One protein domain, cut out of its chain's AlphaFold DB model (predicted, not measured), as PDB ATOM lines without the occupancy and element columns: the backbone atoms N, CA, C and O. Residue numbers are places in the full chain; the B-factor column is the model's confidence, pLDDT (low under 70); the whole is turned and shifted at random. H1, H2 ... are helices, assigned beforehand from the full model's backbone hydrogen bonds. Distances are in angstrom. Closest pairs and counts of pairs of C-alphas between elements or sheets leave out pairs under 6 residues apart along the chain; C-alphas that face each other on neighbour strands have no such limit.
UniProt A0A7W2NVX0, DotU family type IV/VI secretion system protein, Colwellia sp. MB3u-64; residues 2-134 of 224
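AT A GLANCE: This is residues 2 to 134 of the 224 residues of the protein "DotU family type IV/VI secretion system protein" of Colwellia sp. MB3u-64 (UniProt A0A7W2NVX0). Look for a rod of helices: the long H4 runs most of its length, with H3 and H1 beside it in an up-and-down bundle, each helix running against the one before it in the chain. Near the last residues of H4, H5 folds back along it and H2 crosses H5, while short H6 packs on the earlier part of H4. The 133 printed residues hold six named helices, H1 to H6 in chain order, and no named strand: all helix. The whole is only just compact, close to loose, with a radius of gyration of the C-alphas of 16.5 A and spans of 53 by 26 by 21 A.

HOW THE PARTS SIT: Start at the hub, H4, residues 74 to 102. Its residues 77 to 85 touch residues 61 to 65 of H3, residues 51 to 67, in a helical hairpin tilted 28 degrees; C-alphas 65 and 81 are closest, 6.4 A apart. H1, residues 4 to 22, touches H3 at 7 degrees, opposite ways, closest at C-alphas 12 and 64, 6.2 A. H6, residues 126 to 131, touches residues 78 to 89 of H4, closest at C-alphas 131 and 82, 4.9 A. H5, residues 109 to 122, forms a hairpin with H4, closest at C-alphas 116 and 97, 6.2 A. H2, residues 28 to 37, is about perpendicular to H5, 83 degrees, and touches it, closest at C-alphas 35 and 115, 5.2 A. In all six helices every O i to N i+4 pair is within hydrogen-bond range.

IN THESE COORDINATES: Find C-alpha 4 at (-1.902, -2.531, -16.599), where H1 begins its 28.0 A. H4 runs 41.6 A from C-alpha 74 at (-12.314, -0.598, -29.587); H3 covers 24.4 A and H5 19.9 A.

THE WHOLE: The C-alphas farthest apart, Gly 70 and Ser 106, are 53.7 A apart. The printed part has no cut, and its long link is H2 to H3. Confidence is under 70 at residues 2, 42, 47 and 104 to 106.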
ATOM      1  N   HIS A   2       4.481   0.539 -14.132       50.53
ATOM      2  CA  HIS A   2       3.529  -0.573 -14.222       50.53
ATOM      3  C   HIS A   2       2.295  -0.070 -14.967       50.53
ATOM      4  O   HIS A   2       1.464   0.640 -14.404       50.53
ATOM      5  N   ASN A   3       2.243  -0.351 -16.265       84.81
ATOM      6  CA  ASN A   3       1.066  -0.114 -17.081       84.81
ATOM      7  C   ASN A   3       0.260  -1.414 -17.092       84.81
ATOM      8  O   ASN A   3       0.771  -2.429 -17.558       84.81
ATOM      9  N   LYS A   4      -0.989  -1.374 -16.616       94.31
ATOM     10  CA  LYS A   4      -1.902  -2.531 -16.599       94.31
ATOM     11  C   LYS A   4      -1.994  -3.235 -17.958       94.31
ATOM     12  O   LYS A   4      -2.173  -4.444 -18.008       94.31
ATOM     13  N   LEU A   5      -1.838  -2.491 -19.056       95.81
ATOM     14  CA  LEU A   5      -1.809  -3.059 -20.402       95.81
ATOM     15  C   LEU A   5      -0.625  -4.008 -20.608       95.81
ATOM     16  O   LEU A   5      -0.800  -5.086 -21.162       95.81
ATOM     17  N   TRP A   6       0.563  -3.654 -20.119       96.56
ATOM     18  CA  TRP A   6       1.728  -4.531 -20.205       96.56
ATOM     19  C   TRP A   6       1.584  -5.778 -19.330       96.56
ATOM     20  O   TRP A   6       2.062  -6.833 -19.735       96.56
ATOM     21  N   ASP A   7       0.869  -5.703 -18.203       96.88
ATOM     22  CA  ASP A   7       0.554  -6.894 -17.403       96.88
ATOM     23  C   ASP A   7      -0.335  -7.874 -18.198       96.88
ATOM     24  O   ASP A   7      -0.097  -9.081 -18.178       96.88
ATOM     25  N   ILE A   8      -1.311  -7.360 -18.961       98.00
ATOM     26  CA  ILE A   8      -2.172  -8.165 -19.848       98.00
ATOM     27  C   ILE A   8      -1.354  -8.782 -20.990       98.00
ATOM     28  O   ILE A   8      -1.445  -9.985 -21.236       98.00
ATOM     29  N   ILE A   9      -0.512  -7.987 -21.655       97.81
ATOM     30  CA  ILE A   9       0.361  -8.470 -22.734       97.81
ATOM     31  C   ILE A   9       1.346  -9.526 -22.224       97.81
ATOM     32  O   ILE A   9       1.570 -10.542 -22.880       97.81
ATOM     33  N   TYR A  10       1.905  -9.334 -21.032       96.94
ATOM     34  CA  TYR A  10       2.788 -10.309 -20.404       96.94
ATOM     35  C   TYR A  10       2.067 -11.633 -20.122       96.94
ATOM     36  O   TYR A  10       2.618 -12.704 -20.389       96.94
ATOM     37  N   GLN A  11       0.826 -11.582 -19.625       97.88
ATOM     38  CA  GLN A  11       0.006 -12.782 -19.426       97.88
ATOM     39  C   GLN A  11      -0.266 -13.506 -20.749       97.88
ATOM     40  O   GLN A  11      -0.105 -14.727 -20.805       97.88
ATOM     41  N   TYR A  12      -0.595 -12.765 -21.815       98.25
ATOM     42  CA  TYR A  12      -0.758 -13.321 -23.160       98.25
ATOM     43  C   TYR A  12       0.509 -14.051 -23.626       98.25
ATOM     44  O   TYR A  12       0.443 -15.240 -23.936       98.25
ATOM     45  N   PHE A  13       1.675 -13.396 -23.597       97.50
ATOM     46  CA  PHE A  13       2.931 -14.016 -24.036       97.50
ATOM     47  C   PHE A  13       3.343 -15.202 -23.157       97.50
ATOM     48  O   PHE A  13       3.858 -16.198 -23.661       97.50
ATOM     49  N   THR A  14       3.066 -15.147 -21.853       97.62
ATOM     50  CA  THR A  14       3.316 -16.269 -20.937       97.62
ATOM     51  C   THR A  14       2.451 -17.481 -21.289       97.62
ATOM     52  O   THR A  14       2.934 -18.613 -21.267       97.62
ATOM     53  N   ALA A  15       1.173 -17.270 -21.609       97.88
ATOM     54  CA  ALA A  15       0.279 -18.342 -22.033       97.88
ATOM     55  C   ALA A  15       0.673 -18.883 -23.418       97.88
ATOM     56  O   ALA A  15       0.790 -20.095 -23.590       97.88
ATOM     57  N   GLN A  16       0.979 -17.995 -24.365       96.31
ATOM     58  CA  GLN A  16       1.446 -18.349 -25.705       96.31
ATOM     59  C   GLN A  16       2.720 -19.200 -25.660       96.31
ATOM     60  O   GLN A  16       2.793 -20.222 -26.337       96.31
ATOM     61  N   ALA A  17       3.696 -18.839 -24.823       94.75
ATOM     62  CA  ALA A  17       4.930 -19.605 -24.668       94.75
ATOM     63  C   ALA A  17       4.663 -21.054 -24.224       94.75
ATOM     64  O   ALA A  17       5.286 -21.982 -24.737       94.75
ATOM     65  N   LYS A  18       3.693 -21.279 -23.325       95.94
ATOM     66  CA  LYS A  18       3.289 -22.639 -22.919       95.94
ATOM     67  C   LYS A  18       2.722 -23.436 -24.092       95.94
ATOM     68  O   LYS A  18       3.019 -24.619 -24.213       95.94
ATOM     69  N   ILE A  19       1.947 -22.797 -24.966       94.50
ATOM     70  CA  ILE A  19       1.423 -23.441 -26.177       94.50
ATOM     71  C   ILE A  19       2.574 -23.738 -27.151       94.50
ATOM     72  O   ILE A  19       2.649 -24.833 -27.698       94.50
ATOM     73  N   TYR A  20       3.532 -22.820 -27.315       91.56
ATOM     74  CA  TYR A  20       4.731 -23.037 -28.138       91.56
ATOM     75  C   TYR A  20       5.615 -24.182 -27.636       91.56
ATOM     76  O   TYR A  20       6.221 -24.881 -28.447       91.56
ATOM     77  N   HIS A  21       5.646 -24.432 -26.326       90.75
ATOM     78  CA  HIS A  21       6.267 -25.640 -25.792       90.75
ATOM     79  C   HIS A  21       5.534 -26.908 -26.241       90.75
ATOM     80  O   HIS A  21       6.194 -27.827 -26.705       90.75
ATOM     81  N   LYS A  22       4.195 -26.930 -26.241       91.12
ATOM     82  CA  LYS A  22       3.422 -28.075 -26.765       91.12
ATOM     83  C   LYS A  22       3.673 -28.318 -28.256       91.12
ATOM     84  O   LYS A  22       3.774 -29.459 -28.683       91.12
ATOM     85  N   PHE A  23       3.842 -27.253 -29.045       85.56
ATOM     86  CA  PHE A  23       4.276 -27.372 -30.443       85.56
ATOM     87  C   PHE A  23       5.643 -28.053 -30.587       85.56
ATOM     88  O   PHE A  23       5.963 -28.535 -31.668       85.56
ATOM     89  N   ALA A  24       6.489 -28.037 -29.554       81.25
ATOM     90  CA  ALA A  24       7.778 -28.715 -29.580       81.25
ATOM     91  C   ALA A  24       7.704 -30.217 -29.354       81.25
ATOM     92  O   ALA A  24       8.613 -30.905 -29.807       81.25
ATOM     93  N   ASP A  25       6.623 -30.686 -28.745       84.69
ATOM     94  CA  ASP A  25       6.404 -32.097 -28.448       84.69
ATOM     95  C   ASP A  25       5.665 -32.827 -29.586       84.69
ATOM     96  O   ASP A  25       5.417 -34.027 -29.494       84.69
ATOM     97  N   LEU A  26       5.296 -32.116 -30.662       84.44
ATOM     98  CA  LEU A  26       4.684 -32.717 -31.847       84.44
ATOM     99  C   LEU A  26       5.691 -33.601 -32.593       84.44
ATOM    100  O   LEU A  26       6.858 -33.238 -32.749       84.44
ATOM    101  N   ASP A  27       5.222 -34.741 -33.101       84.50
ATOM    102  CA  ASP A  27       6.025 -35.625 -33.948       84.50
ATOM    103  C   ASP A  27       6.151 -35.035 -35.363       84.50
ATOM    104  O   ASP A  27       5.315 -35.242 -36.248       84.50
ATOM    105  N   PHE A  28       7.211 -34.252 -35.559       79.94
ATOM    106  CA  PHE A  28       7.496 -33.578 -36.825       79.94
ATOM    107  C   PHE A  28       7.841 -34.543 -37.961       79.94
ATOM    108  O   PHE A  28       7.572 -34.222 -39.119       79.94
ATOM    109  N   GLU A  29       8.440 -35.703 -37.668       78.94
ATOM    110  CA  GLU A  29       8.749 -36.697 -38.702       78.94
ATOM    111  C   GLU A  29       7.456 -37.278 -39.267       78.94
ATOM    112  O   GLU A  29       7.269 -37.310 -40.487       78.94
ATOM    113  N   GLN A  30       6.523 -37.635 -38.381       81.88
ATOM    114  CA  GLN A  30       5.204 -38.107 -38.775       81.88
ATOM    115  C   GLN A  30       4.420 -37.031 -39.542       81.88
ATOM    116  O   GLN A  30       3.830 -37.326 -40.582       81.88
ATOM    117  N   GLN A  31       4.436 -35.775 -39.078       81.19
ATOM    118  CA  GLN A  31       3.776 -34.666 -39.780       81.19
ATOM    119  C   GLN A  31       4.342 -34.446 -41.187       81.19
ATOM    120  O   GLN A  31       3.579 -34.238 -42.130       81.19
ATOM    121  N   MET A  32       5.666 -34.506 -41.346       77.69
ATOM    122  CA  MET A  32       6.323 -34.340 -42.645       77.69
ATOM    123  C   MET A  32       5.963 -35.456 -43.622       77.69
ATOM    124  O   MET A  32       5.680 -35.165 -44.785       77.69
ATOM    125  N   ALA A  33       5.943 -36.710 -43.162       79.62
ATOM    126  CA  ALA A  33       5.518 -37.841 -43.981       79.62
ATOM    127  C   ALA A  33       4.056 -37.680 -44.429       79.62
ATOM    128  O   ALA A  33       3.769 -37.737 -45.624       79.62
ATOM    129  N   LEU A  34       3.155 -37.350 -43.496       82.38
ATOM    130  CA  LEU A  34       1.740 -37.108 -43.792       82.38
ATOM    131  C   LEU A  34       1.548 -35.980 -44.818       82.38
ATOM    132  O   LEU A  34       0.797 -36.139 -45.780       82.38
ATOM    133  N   LEU A  35       2.237 -34.848 -44.653       83.25
ATOM    134  CA  LEU A  35       2.145 -33.714 -45.579       83.25
ATOM    135  C   LEU A  35       2.716 -34.040 -46.970       83.25
ATOM    136  O   LEU A  35       2.174 -33.583 -47.983       83.25
ATOM    137  N   ALA A  36       3.795 -34.821 -47.036       79.62
ATOM    138  CA  ALA A  36       4.400 -35.239 -48.297       79.62
ATOM    139  C   ALA A  36       3.503 -36.221 -49.072       79.62
ATOM    140  O   ALA A  36       3.366 -36.080 -50.285       79.62
ATOM    141  N   GLU A  37       2.865 -37.165 -48.375       81.25
ATOM    142  CA  GLU A  37       2.026 -38.217 -48.968       81.25
ATOM    143  C   GLU A  37       0.598 -37.758 -49.302       81.25
ATOM    144  O   GLU A  37      -0.054 -38.338 -50.169       81.25
ATOM    145  N   THR A  38       0.090 -36.713 -48.643       79.81
ATOM    146  CA  THR A  38      -1.284 -36.240 -48.870       79.81
ATOM    147  C   THR A  38      -1.407 -35.541 -50.224       79.81
ATOM    148  O   THR A  38      -0.889 -34.446 -50.396       79.81
ATOM    149  N   GLU A  39      -2.134 -36.108 -51.187       77.31
ATOM    150  CA  GLU A  39      -2.343 -35.480 -52.509       77.31
ATOM    151  C   GLU A  39      -3.391 -34.349 -52.510       77.31
ATOM    152  O   GLU A  39      -3.475 -33.580 -53.466       77.31
ATOM    153  N   VAL A  40      -4.202 -34.242 -51.452       73.62
ATOM    154  CA  VAL A  40      -5.310 -33.281 -51.354       73.62
ATOM    155  C   VAL A  40      -4.849 -31.974 -50.711       73.62
ATOM    156  O   VAL A  40      -4.401 -31.969 -49.567       73.62
ATOM    157  N   ASP A  41      -5.051 -30.859 -51.416       70.12
ATOM    158  CA  ASP A  41      -4.806 -29.503 -50.919       70.12
ATOM    159  C   ASP A  41      -6.125 -28.700 -50.797       70.12
ATOM    160  O   ASP A  41      -6.941 -28.734 -51.724       70.12
ATOM    161  N   PRO A  42      -6.339 -27.917 -49.715       68.31
ATOM    162  CA  PRO A  42      -5.484 -27.795 -48.531       68.31
ATOM    163  C   PRO A  42      -5.636 -28.991 -47.575       68.31
ATOM    164  O   PRO A  42      -6.731 -29.532 -47.420       68.31
ATOM    165  N   VAL A  43      -4.549 -29.361 -46.886       76.56
ATOM    166  CA  VAL A  43      -4.579 -30.411 -45.853       76.56
ATOM    167  C   VAL A  43      -5.342 -29.894 -44.632       76.56
ATOM    168  O   VAL A  43      -5.089 -28.779 -44.167       76.56
ATOM    169  N   ASP A  44      -6.271 -30.695 -44.114       75.88
ATOM    170  CA  ASP A  44      -7.056 -30.358 -42.926       75.88
ATOM    171  C   ASP A  44      -6.125 -30.152 -41.703       75.88
ATOM    172  O   ASP A  44      -5.336 -31.047 -41.380       75.88
ATOM    173  N   PRO A  45      -6.197 -29.006 -40.994       71.88
ATOM    174  CA  PRO A  45      -5.408 -28.754 -39.785       71.88
ATOM    175  C   PRO A  45      -5.549 -29.831 -38.694       71.88
ATOM    176  O   PRO A  45      -4.654 -29.990 -37.858       71.88
ATOM    177  N   ALA A  46      -6.664 -30.565 -38.668       73.69
ATOM    178  CA  ALA A  46      -6.871 -31.684 -37.756       73.69
ATOM    179  C   ALA A  46      -5.940 -32.868 -38.068       73.69
ATOM    180  O   ALA A  46      -5.468 -33.523 -37.142       73.69
ATOM    181  N   VAL A  47      -5.618 -33.101 -39.346       69.06
ATOM    182  CA  VAL A  47      -4.743 -34.201 -39.798       69.06
ATOM    183  C   VAL A  47      -3.311 -34.015 -39.299       69.06
ATOM    184  O   VAL A  47      -2.637 -34.983 -38.969       69.06
ATOM    185  N   VAL A  48      -2.864 -32.765 -39.177       73.19
ATOM    186  CA  VAL A  48      -1.527 -32.416 -38.677       73.19
ATOM    187  C   VAL A  48      -1.487 -32.159 -37.165       73.19
ATOM    188  O   VAL A  48      -0.451 -31.765 -36.636       73.19
ATOM    189  N   GLY A  49      -2.593 -32.378 -36.443       77.88
ATOM    190  CA  GLY A  49      -2.650 -32.199 -34.987       77.88
ATOM    191  C   GLY A  49      -2.545 -30.741 -34.522       77.88
ATOM    192  O   GLY A  49      -2.258 -30.486 -33.356       77.88
ATOM    193  N   LEU A  50      -2.776 -29.773 -35.416       83.12
ATOM    194  CA  LEU A  50      -2.613 -28.345 -35.119       83.12
ATOM    195  C   LEU A  50      -3.888 -27.699 -34.564       83.12
ATOM    196  O   LEU A  50      -3.823 -26.633 -33.952       83.12
ATOM    197  N   ASN A  51      -5.046 -28.339 -34.754       86.12
ATOM    198  CA  ASN A  51      -6.345 -27.753 -34.425       86.12
ATOM    199  C   ASN A  51      -6.517 -27.447 -32.924       86.12
ATOM    200  O   ASN A  51      -7.012 -26.382 -32.574       86.12
ATOM    201  N   SER A  52      -6.080 -28.339 -32.028       89.62
ATOM    202  CA  SER A  52      -6.185 -28.101 -30.579       89.62
ATOM    203  C   SER A  52      -5.337 -26.906 -30.135       89.62
ATOM    204  O   SER A  52      -5.824 -26.040 -29.416       89.62
ATOM    205  N   LEU A  53      -4.098 -26.813 -30.624       91.94
ATOM    206  CA  LEU A  53      -3.194 -25.703 -30.317       91.94
ATOM    207  C   LEU A  53      -3.691 -24.381 -30.912       91.94
ATOM    208  O   LEU A  53      -3.537 -23.333 -30.290       91.94
ATOM    209  N   TYR A  54      -4.316 -24.422 -32.091       93.19
ATOM    210  CA  TYR A  54      -4.975 -23.258 -32.678       93.19
ATOM    211  C   TYR A  54      -6.124 -22.747 -31.801       93.19
ATOM    212  O   TYR A  54      -6.181 -21.551 -31.522       93.19
ATOM    213  N   VAL A  55      -7.001 -23.638 -31.322       94.69
ATOM    214  CA  VAL A  55      -8.104 -23.264 -30.421       94.69
ATOM    215  C   VAL A  55      -7.567 -22.609 -29.148       94.69
ATOM    216  O   VAL A  55      -8.029 -21.530 -28.790       94.69
ATOM    217  N   GLU A  56      -6.530 -23.180 -28.528       96.38
ATOM    218  CA  GLU A  56      -5.897 -22.571 -27.350       96.38
ATOM    219  C   GLU A  56      -5.329 -21.169 -27.652       96.38
ATOM    220  O   GLU A  56      -5.460 -20.256 -26.837       96.38
ATOM    221  N   LEU A  57      -4.722 -20.960 -28.829       97.06
ATOM    222  CA  LEU A  57      -4.229 -19.639 -29.241       97.06
ATOM    223  C   LEU A  57      -5.364 -18.624 -29.430       97.06
ATOM    224  O   LEU A  57      -5.217 -17.466 -29.029       97.06
ATOM    225  N   CYS A  58      -6.488 -19.046 -30.014       97.38
ATOM    226  CA  CYS A  58      -7.687 -18.220 -30.137       97.38
ATOM    227  C   CYS A  58      -8.220 -17.811 -28.761       97.38
ATOM    228  O   CYS A  58      -8.500 -16.634 -28.545       97.38
ATOM    229  N   GLU A  59      -8.311 -18.755 -27.824       97.88
ATOM    230  CA  GLU A  59      -8.806 -18.508 -26.467       97.88
ATOM    231  C   GLU A  59      -7.940 -17.487 -25.721       97.88
ATOM    232  O   GLU A  59      -8.466 -16.521 -25.167       97.88
ATOM    233  N   ILE A  60      -6.607 -17.630 -25.749       98.31
ATOM    234  CA  ILE A  60      -5.730 -16.677 -25.049       98.31
ATOM    235  C   ILE A  60      -5.747 -15.288 -25.694       98.31
ATOM    236  O   ILE A  60      -5.603 -14.285 -24.992       98.31
ATOM    237  N   LEU A  61      -5.928 -15.200 -27.017       98.06
ATOM    238  CA  LEU A  61      -6.008 -13.922 -27.720       98.06
ATOM    239  C   LEU A  61      -7.356 -13.236 -27.464       98.06
ATOM    240  O   LEU A  61      -7.389 -12.027 -27.234       98.06
ATOM    241  N   GLN A  62      -8.445 -14.003 -27.426       98.25
ATOM    242  CA  GLN A  62      -9.771 -13.519 -27.051       98.25
ATOM    243  C   GLN A  62      -9.789 -13.024 -25.598       98.25
ATOM    244  O   GLN A  62     -10.228 -11.905 -25.334       98.25
ATOM    245  N   GLN A  63      -9.207 -13.781 -24.666       98.31
ATOM    246  CA  GLN A  63      -9.063 -13.344 -23.277       98.31
ATOM    247  C   GLN A  63      -8.210 -12.070 -23.169       98.31
ATOM    248  O   GLN A  63      -8.530 -11.162 -22.400       98.31
ATOM    249  N   CYS A  64      -7.129 -11.971 -23.953       98.19
ATOM    250  CA  CYS A  64      -6.313 -10.760 -24.029       98.19
ATOM    251  C   CYS A  64      -7.139  -9.560 -24.516       98.19
ATOM    252  O   CYS A  64      -7.033  -8.482 -23.930       98.19
ATOM    253  N   LYS A  65      -7.972  -9.742 -25.553       98.00
ATOM    254  CA  LYS A  65      -8.901  -8.717 -26.056       98.00
ATOM    255  C   LYS A  65      -9.829  -8.232 -24.943       98.00
ATOM    256  O   LYS A  65      -9.911  -7.034 -24.689       98.00
ATOM    257  N   GLU A  66     -10.488  -9.162 -24.260       98.19
ATOM    258  CA  GLU A  66     -11.464  -8.861 -23.210       98.19
ATOM    259  C   GLU A  66     -10.848  -8.126 -22.022       98.19
ATOM    260  O   GLU A  66     -11.437  -7.173 -21.512       98.19
ATOM    261  N   ASN A  67      -9.635  -8.506 -21.621       98.00
ATOM    262  CA  ASN A  67      -8.938  -7.878 -20.501       98.00
ATOM    263  C   ASN A  67      -8.526  -6.423 -20.781       98.00
ATOM    264  O   ASN A  67      -8.294  -5.665 -19.840       98.00
ATOM    265  N   MET A  68      -8.440  -6.015 -22.053       97.62
ATOM    266  CA  MET A  68      -8.165  -4.625 -22.435       97.62
ATOM    267  C   MET A  68      -9.416  -3.735 -22.435       97.62
ATOM    268  O   MET A  68      -9.281  -2.511 -22.542       97.62
ATOM    269  N   ASN A  69     -10.618  -4.306 -22.289       96.56
ATOM    270  CA  ASN A  69     -11.858  -3.535 -22.254       96.56
ATOM    271  C   ASN A  69     -11.833  -2.499 -21.122       96.56
ATOM    272  O   ASN A  69     -11.539  -2.803 -19.966       96.56
ATOM    273  N   GLY A  70     -12.145  -1.250 -21.466       95.00
ATOM    274  CA  GLY A  70     -12.115  -0.124 -20.530       95.00
ATOM    275  C   GLY A  70     -10.720   0.454 -20.259       95.00
ATOM    276  O   GLY A  70     -10.625   1.470 -19.574       95.00
ATOM    277  N   LEU A  71      -9.649  -0.143 -20.801       95.56
ATOM    278  CA  LEU A  71      -8.298   0.436 -20.796       95.56
ATOM    279  C   LEU A  71      -7.940   1.101 -22.130       95.56
ATOM    280  O   LEU A  71      -7.148   2.041 -22.151       95.56
ATOM    281  N   LEU A  72      -8.515   0.604 -23.222       95.38
ATOM    282  CA  LEU A  72      -8.347   1.090 -24.587       95.38
ATOM    283  C   LEU A  72      -9.722   1.229 -25.249       95.38
ATOM    284  O   LEU A  72     -10.682   0.570 -24.840       95.38
ATOM    285  N   ASP A  73      -9.818   2.076 -26.274       95.38
ATOM    286  CA  ASP A  73     -10.999   2.090 -27.140       95.38
ATOM    287  C   ASP A  73     -11.009   0.883 -28.102       95.38
ATOM    288  O   ASP A  73      -9.982   0.236 -28.322       95.38
ATOM    289  N   GLU A  74     -12.165   0.571 -28.700       95.75
ATOM    290  CA  GLU A  74     -12.314  -0.598 -29.587       95.75
ATOM    291  C   GLU A  74     -11.337  -0.564 -30.775       95.75
ATOM    292  O   GLU A  74     -10.854  -1.604 -31.216       95.75
ATOM    293  N   THR A  75     -11.001   0.627 -31.281       94.38
ATOM    294  CA  THR A  75     -10.073   0.768 -32.413       94.38
ATOM    295  C   THR A  75      -8.653   0.408 -31.987       94.38
ATOM    296  O   THR A  75      -7.965  -0.348 -32.675       94.38
ATOM    297  N   GLN A  76      -8.212   0.895 -30.828       94.88
ATOM    298  CA  GLN A  76      -6.918   0.555 -30.247       94.88
ATOM    299  C   GLN A  76      -6.830  -0.930 -29.884       94.88
ATOM    300  O   GLN A  76      -5.829  -1.571 -30.205       94.88
ATOM    301  N   ILE A  77      -7.879  -1.494 -29.275       96.75
ATOM    302  CA  ILE A  77      -7.977  -2.931 -28.982       96.75
ATOM    303  C   ILE A  77      -7.821  -3.736 -30.271       96.75
ATOM    304  O   ILE A  77      -7.012  -4.662 -30.324       96.75
ATOM    305  N   GLN A  78      -8.533  -3.352 -31.332       95.88
ATOM    306  CA  GLN A  78      -8.454  -4.026 -32.623       95.88
ATOM    307  C   GLN A  78      -7.038  -3.975 -33.213       95.88
ATOM    308  O   GLN A  78      -6.567  -4.974 -33.757       95.88
ATOM    309  N   PHE A  79      -6.324  -2.855 -33.077       96.00
ATOM    310  CA  PHE A  79      -4.930  -2.763 -33.518       96.00
ATOM    311  C   PHE A  79      -3.981  -3.631 -32.691       96.00
ATOM    312  O   PHE A  79      -3.107  -4.279 -33.271       96.00
ATOM    313  N   VAL A  80      -4.158  -3.693 -31.369       97.19
ATOM    314  CA  VAL A  80      -3.365  -4.576 -30.500       97.19
ATOM    315  C   VAL A  80      -3.593  -6.037 -30.879       97.19
ATOM    316  O   VAL A  80      -2.638  -6.751 -31.178       97.19
ATOM    317  N   VAL A  81      -4.852  -6.468 -30.940       97.31
ATOM    318  CA  VAL A  81      -5.230  -7.845 -31.277       97.31
ATOM    319  C   VAL A  81      -4.732  -8.229 -32.673       97.31
ATOM    320  O   VAL A  81      -4.162  -9.303 -32.844       97.31
ATOM    321  N   CYS A  82      -4.861  -7.331 -33.654       96.88
ATOM    322  CA  CYS A  82      -4.320  -7.524 -34.999       96.88
ATOM    323  C   CYS A  82      -2.797  -7.721 -34.980       96.88
ATOM    324  O   CYS A  82      -2.285  -8.676 -35.564       96.88
ATOM    325  N   THR A  83      -2.077  -6.868 -34.249       97.56
ATOM    326  CA  THR A  83      -0.616  -6.943 -34.105       97.56
ATOM    327  C   THR A  83      -0.178  -8.282 -33.502       97.56
ATOM    328  O   THR A  83       0.736  -8.920 -34.023       97.56
ATOM    329  N   LEU A  84      -0.856  -8.738 -32.443       98.19
ATOM    330  CA  LEU A  84      -0.567 -10.013 -31.779       98.19
ATOM    331  C   LEU A  84      -0.902 -11.222 -32.661       98.19
ATOM    332  O   LEU A  84      -0.092 -12.140 -32.758       98.19
ATOM    333  N   ALA A  85      -2.056 -11.218 -33.334       97.81
ATOM    334  CA  ALA A  85      -2.473 -12.297 -34.230       97.81
ATOM    335  C   ALA A  85      -1.469 -12.506 -35.372       97.81
ATOM    336  O   ALA A  85      -1.051 -13.631 -35.641       97.81
ATOM    337  N   ILE A  86      -1.041 -11.407 -36.006       97.56
ATOM    338  CA  ILE A  86      -0.065 -11.429 -37.099       97.56
ATOM    339  C   ILE A  86       1.289 -11.958 -36.613       97.56
ATOM    340  O   ILE A  86       1.869 -12.833 -37.255       97.56
ATOM    341  N   ALA A  87       1.783 -11.453 -35.479       96.88
ATOM    342  CA  ALA A  87       3.053 -11.905 -34.916       96.88
ATOM    343  C   ALA A  87       3.002 -13.384 -34.499       96.88
ATOM    344  O   ALA A  87       3.957 -14.126 -34.721       96.88
ATOM    345  N   CYS A  88       1.873 -13.833 -33.943       96.50
ATOM    346  CA  CYS A  88       1.670 -15.225 -33.564       96.50
ATOM    347  C   CYS A  88       1.695 -16.162 -34.777       96.50
ATOM    348  O   CYS A  88       2.383 -17.181 -34.729       96.50
ATOM    349  N   ASP A  89       0.980 -15.821 -35.855       95.50
ATOM    350  CA  ASP A  89       0.977 -16.612 -37.092       95.50
ATOM    351  C   ASP A  89       2.397 -16.769 -37.656       95.50
ATOM    352  O   ASP A  89       2.801 -17.873 -38.021       95.50
ATOM    353  N   GLU A  90       3.175 -15.682 -37.704       95.19
ATOM    354  CA  GLU A  90       4.555 -15.731 -38.197       95.19
ATOM    355  C   GLU A  90       5.455 -16.593 -37.308       95.19
ATOM    356  O   GLU A  90       6.221 -17.411 -37.823       95.19
ATOM    357  N   ASN A  91       5.348 -16.452 -35.987       93.19
ATOM    358  CA  ASN A  91       6.160 -17.214 -35.042       93.19
ATOM    359  C   ASN A  91       5.863 -18.713 -35.105       93.19
ATOM    360  O   ASN A  91       6.801 -19.514 -35.125       93.19
ATOM    361  N   VAL A  92       4.583 -19.101 -35.171       92.06
ATOM    362  CA  VAL A  92       4.188 -20.509 -35.326       92.06
ATOM    363  C   VAL A  92       4.770 -21.062 -36.619       92.06
ATOM    364  O   VAL A  92       5.525 -22.031 -36.577       92.06
ATOM    365  N   LEU A  93       4.496 -20.418 -37.756       91.00
ATOM    366  CA  LEU A  93       4.945 -20.904 -39.061       91.00
ATOM    367  C   LEU A  93       6.470 -20.974 -39.159       91.00
ATOM    368  O   LEU A  93       7.009 -21.993 -39.585       91.00
ATOM    369  N   THR A  94       7.176 -19.937 -38.708       90.31
ATOM    370  CA  THR A  94       8.644 -19.897 -38.732       90.31
ATOM    371  C   THR A  94       9.237 -20.995 -37.858       90.31
ATOM    372  O   THR A  94      10.163 -21.680 -38.283       90.31
ATOM    373  N   THR A  95       8.689 -21.209 -36.658       88.38
ATOM    374  CA  THR A  95       9.169 -22.254 -35.742       88.38
ATOM    375  C   THR A  95       8.942 -23.646 -36.318       88.38
ATOM    376  O   THR A  95       9.834 -24.489 -36.259       88.38
ATOM    377  N   GLN A  96       7.760 -23.893 -36.881       85.94
ATOM    378  CA  GLN A  96       7.410 -25.185 -37.464       85.94
ATOM    379  C   GLN A  96       8.276 -25.485 -38.697       85.94
ATOM    380  O   GLN A  96       8.894 -26.544 -38.755       85.94
ATOM    381  N   ILE A  97       8.424 -24.526 -39.620       86.31
ATOM    382  CA  ILE A  97       9.285 -24.668 -40.805       86.31
ATOM    383  C   ILE A  97      10.751 -24.864 -40.399       86.31
ATOM    384  O   ILE A  97      11.415 -25.762 -40.910       86.31
ATOM    385  N   ALA A  98      11.267 -24.078 -39.448       86.75
ATOM    386  CA  ALA A  98      12.647 -24.227 -38.986       86.75
ATOM    387  C   ALA A  98      12.902 -25.620 -38.392       86.75
ATOM    388  O   ALA A  98      13.936 -26.226 -38.667       86.75
ATOM    389  N   LYS A  99      11.949 -26.165 -37.627       83.88
ATOM    390  CA  LYS A  99      12.042 -27.536 -37.113       83.88
ATOM    391  C   LYS A  99      12.000 -28.570 -38.229       83.88
ATOM    392  O   LYS A  99      12.866 -29.434 -38.254       83.88
ATOM    393  N   MET A 100      11.086 -28.430 -39.190       80.62
ATOM    394  CA  MET A 100      11.039 -29.294 -40.377       80.62
ATOM    395  C   MET A 100      12.369 -29.305 -41.144       80.62
ATOM    396  O   MET A 100      12.777 -30.341 -41.663       80.62
ATOM    397  N   GLN A 101      13.074 -28.173 -41.189       82.31
ATOM    398  CA  GLN A 101      14.389 -28.069 -41.824       82.31
ATOM    399  C   GLN A 101      15.519 -28.704 -41.002       82.31
ATOM    400  O   GLN A 101      16.495 -29.178 -41.589       82.31
ATOM    401  N   MET A 102      15.409 -28.700 -39.671       82.88
ATOM    402  CA  MET A 102      16.394 -29.288 -38.755       82.88
ATOM    403  C   MET A 102      16.239 -30.804 -38.601       82.88
ATOM    404  O   MET A 102      17.241 -31.495 -38.408       82.88
ATOM    405  N   THR A 103      15.015 -31.328 -38.691       76.56
ATOM    406  CA  THR A 103      14.751 -32.768 -38.643       76.56
ATOM    407  C   THR A 103      15.411 -33.440 -39.848       76.56
ATOM    408  O   THR A 103      15.062 -33.182 -41.002       76.56
ATOM    409  N   GLN A 104      16.412 -34.287 -39.589       59.91
ATOM    410  CA  GLN A 104      17.174 -35.007 -40.613       59.91
ATOM    411  C   GLN A 104      16.333 -36.142 -41.220       59.91
ATOM    412  O   GLN A 104      16.568 -37.316 -40.967       59.91
ATOM    413  N   GLY A 105      15.340 -35.787 -42.034       62.34
ATOM    414  CA  GLY A 105      14.494 -36.734 -42.758       62.34
ATOM    415  C   GLY A 105      14.984 -37.016 -44.183       62.34
ATOM    416  O   GLY A 105      15.430 -36.113 -44.894       62.34
ATOM    417  N   SER A 106      14.807 -38.270 -44.613       64.75
ATOM    418  CA  SER A 106      15.074 -38.872 -45.939       64.75
ATOM    419  C   SER A 106      14.399 -38.189 -47.149       64.75
ATOM    420  O   SER A 106      14.514 -38.681 -48.273       64.75
ATOM    421  N   LEU A 107      13.663 -37.094 -46.947       71.81
ATOM    422  CA  LEU A 107      12.953 -36.398 -48.016       71.81
ATOM    423  C   LEU A 107      13.924 -35.584 -48.868       71.81
ATOM    424  O   LEU A 107      14.756 -34.826 -48.355       71.81
ATOM    425  N   ASP A 108      13.772 -35.707 -50.182       85.00
ATOM    426  CA  ASP A 108      14.472 -34.871 -51.140       85.00
ATOM    427  C   ASP A 108      14.000 -33.403 -51.054       85.00
ATOM    428  O   ASP A 108      12.987 -33.060 -50.433       85.00
ATOM    429  N   LYS A 109      14.758 -32.505 -51.691       84.19
ATOM    430  CA  LYS A 109      14.517 -31.055 -51.642       84.19
ATOM    431  C   LYS A 109      13.114 -30.661 -52.127       84.19
ATOM    432  O   LYS A 109      12.541 -29.714 -51.583       84.19
ATOM    433  N   TYR A 110      12.578 -31.338 -53.144       84.81
ATOM    434  CA  TYR A 110      11.260 -31.027 -53.695       84.81
ATOM    435  C   TYR A 110      10.167 -31.406 -52.698       84.81
ATOM    436  O   TYR A 110       9.375 -30.549 -52.312       84.81
ATOM    437  N   SER A 111      10.198 -32.641 -52.193       83.81
ATOM    438  CA  SER A 111       9.231 -33.129 -51.203       83.81
ATOM    439  C   SER A 111       9.204 -32.261 -49.941       83.81
ATOM    440  O   SER A 111       8.136 -31.945 -49.420       83.81
ATOM    441  N   ARG A 112      10.375 -31.783 -49.500       83.00
ATOM    442  CA  ARG A 112      10.478 -30.845 -48.373       83.00
ATOM    443  C   ARG A 112       9.809 -29.502 -48.658       83.00
ATOM    444  O   ARG A 112       9.024 -29.039 -47.841       83.00
ATOM    445  N   THR A 113      10.082 -28.907 -49.818       84.12
ATOM    446  CA  THR A 113       9.487 -27.615 -50.212       84.12
ATOM    447  C   THR A 113       7.960 -27.717 -50.297       84.12
ATOM    448  O   THR A 113       7.245 -26.817 -49.862       84.12
ATOM    449  N   THR A 114       7.449 -28.834 -50.818       86.06
ATOM    450  CA  THR A 114       6.007 -29.097 -50.883       86.06
ATOM    451  C   THR A 114       5.394 -29.236 -49.491       86.06
ATOM    452  O   THR A 114       4.350 -28.640 -49.233       86.06
ATOM    453  N   ALA A 115       6.033 -29.967 -48.576       83.94
ATOM    454  CA  ALA A 115       5.545 -30.104 -47.204       83.94
ATOM    455  C   ALA A 115       5.541 -28.762 -46.447       83.94
ATOM    456  O   ALA A 115       4.551 -28.439 -45.794       83.94
ATOM    457  N   GLU A 116       6.588 -27.940 -46.595       86.75
ATOM    458  CA  GLU A 116       6.645 -26.583 -46.029       86.75
ATOM    459  C   GLU A 116       5.499 -25.703 -46.555       86.75
ATOM    460  O   GLU A 116       4.837 -25.001 -45.784       86.75
ATOM    461  N   LEU A 117       5.229 -25.762 -47.865       85.94
ATOM    462  CA  LEU A 117       4.134 -25.017 -48.481       85.94
ATOM    463  C   LEU A 117       2.773 -25.475 -47.946       85.94
ATOM    464  O   LEU A 117       1.946 -24.630 -47.605       85.94
ATOM    465  N   LYS A 118       2.552 -26.790 -47.842       86.69
ATOM    466  CA  LYS A 118       1.305 -27.352 -47.310       86.69
ATOM    467  C   LYS A 118       1.101 -27.005 -45.845       86.69
ATOM    468  O   LYS A 118       0.016 -26.583 -45.474       86.69
ATOM    469  N   LEU A 119       2.143 -27.080 -45.020       85.81
ATOM    470  CA  LEU A 119       2.067 -26.605 -43.640       85.81
ATOM    471  C   LEU A 119       1.622 -25.133 -43.592       85.81
ATOM    472  O   LEU A 119       0.715 -24.775 -42.838       85.81
ATOM    473  N   ALA A 120       2.241 -24.279 -44.413       85.81
ATOM    474  CA  ALA A 120       1.946 -22.851 -44.438       85.81
ATOM    475  C   ALA A 120       0.515 -22.527 -44.906       85.81
ATOM    476  O   ALA A 120      -0.052 -21.516 -44.479       85.81
ATOM    477  N   THR A 121      -0.072 -23.354 -45.775       84.69
ATOM    478  CA  THR A 121      -1.459 -23.195 -46.245       84.69
ATOM    479  C   THR A 121      -2.481 -23.853 -45.320       84.69
ATOM    480  O   THR A 121      -3.607 -23.361 -45.238       84.69
ATOM    481  N   SER A 122      -2.089 -24.903 -44.599       84.38
ATOM    482  CA  SER A 122      -2.929 -25.623 -43.640       84.38
ATOM    483  C   SER A 122      -3.036 -24.945 -42.285       84.38
ATOM    484  O   SER A 122      -3.990 -25.217 -41.568       84.38
ATOM    485  N   TRP A 123      -2.109 -24.060 -41.908       89.38
ATOM    486  CA  TRP A 123      -2.244 -23.302 -40.664       89.38
ATOM    487  C   TRP A 123      -3.484 -22.383 -40.713       89.38
ATOM    488  O   TRP A 123      -3.523 -21.450 -41.530       89.38
ATOM    489  N   PRO A 124      -4.495 -22.593 -39.846       89.62
ATOM    490  CA  PRO A 124      -5.612 -21.668 -39.723       89.62
ATOM    491  C   PRO A 124      -5.089 -20.356 -39.132       89.62
ATOM    492  O   PRO A 124      -4.690 -20.274 -37.977       89.62
ATOM    493  N   LYS A 125      -5.017 -19.321 -39.968       91.56
ATOM    494  CA  LYS A 125      -4.366 -18.058 -39.609       91.56
ATOM    495  C   LYS A 125      -5.212 -17.250 -38.624       91.56
ATOM    496  O   LYS A 125      -6.304 -16.808 -38.988       91.56
ATOM    497  N   LEU A 126      -4.664 -16.941 -37.448       95.06
ATOM    498  CA  LEU A 126      -5.288 -16.054 -36.459       95.06
ATOM    499  C   LEU A 126      -5.563 -14.670 -37.048       95.06
ATOM    500  O   LEU A 126      -6.582 -14.058 -36.746       95.06
ATOM    501  N   GLN A 127      -4.699 -14.175 -37.937       93.25
ATOM    502  CA  GLN A 127      -4.898 -12.878 -38.587       93.25
ATOM    503  C   GLN A 127      -6.158 -12.844 -39.481       93.25
ATOM    504  O   GLN A 127      -6.726 -11.779 -39.720       93.25
ATOM    505  N   ARG A 128      -6.645 -13.998 -39.959       92.88
ATOM    506  CA  ARG A 128      -7.913 -14.061 -40.699       92.88
ATOM    507  C   ARG A 128      -9.090 -13.885 -39.746       92.88
ATOM    508  O   ARG A 128      -9.971 -13.083 -40.039       92.88
ATOM    509  N   GLU A 129      -9.063 -14.595 -38.624       92.81
ATOM    510  CA  GLU A 129     -10.112 -14.568 -37.604       92.81
ATOM    511  C   GLU A 129     -10.181 -13.201 -36.911       92.81
ATOM    512  O   GLU A 129     -11.209 -12.529 -36.905       92.81
ATOM    513  N   PHE A 130      -9.046 -12.734 -36.397       93.81
ATOM    514  CA  PHE A 130      -8.988 -11.578 -35.509       93.81
ATOM    515  C   PHE A 130      -8.666 -10.260 -36.212       93.81
ATOM    516  O   PHE A 130      -8.969  -9.198 -35.672       93.81
ATOM    517  N   ALA A 131      -8.057 -10.290 -37.402       88.75
ATOM    518  CA  ALA A 131      -7.684  -9.083 -38.148       88.75
ATOM    519  C   ALA A 131      -8.356  -8.969 -39.523       88.75
ATOM    520  O   ALA A 131      -8.178  -7.954 -40.201       88.75
ATOM    521  N   SER A 132      -9.141  -9.975 -39.936       91.06
ATOM    522  CA  SER A 132      -9.764 -10.028 -41.265       91.06
ATOM    523  C   SER A 132      -8.767  -9.772 -42.406       91.06
ATOM    524  O   SER A 132      -9.117  -9.159 -43.417       91.06
ATOM    525  N   CYS A 133      -7.517 -10.221 -42.254       89.00
ATOM    526  CA  CYS A 133      -6.466 -10.014 -43.244       89.00
ATOM    527  C   CYS A 133      -5.800 -11.322 -43.677       89.00
ATOM    528  O   CYS A 133      -5.946 -12.377 -43.060       89.00
ATOM    529  N   THR A 134      -5.095 -11.263 -44.804       89.81
ATOM    530  CA  THR A 134      -4.330 -12.392 -45.362       89.81
ATOM    531  C   THR A 134      -2.870 -12.035 -45.631       89.81
ATOM    532  O   THR A 134      -2.043 -12.934 -45.787       89.81
TER     533      THR A 134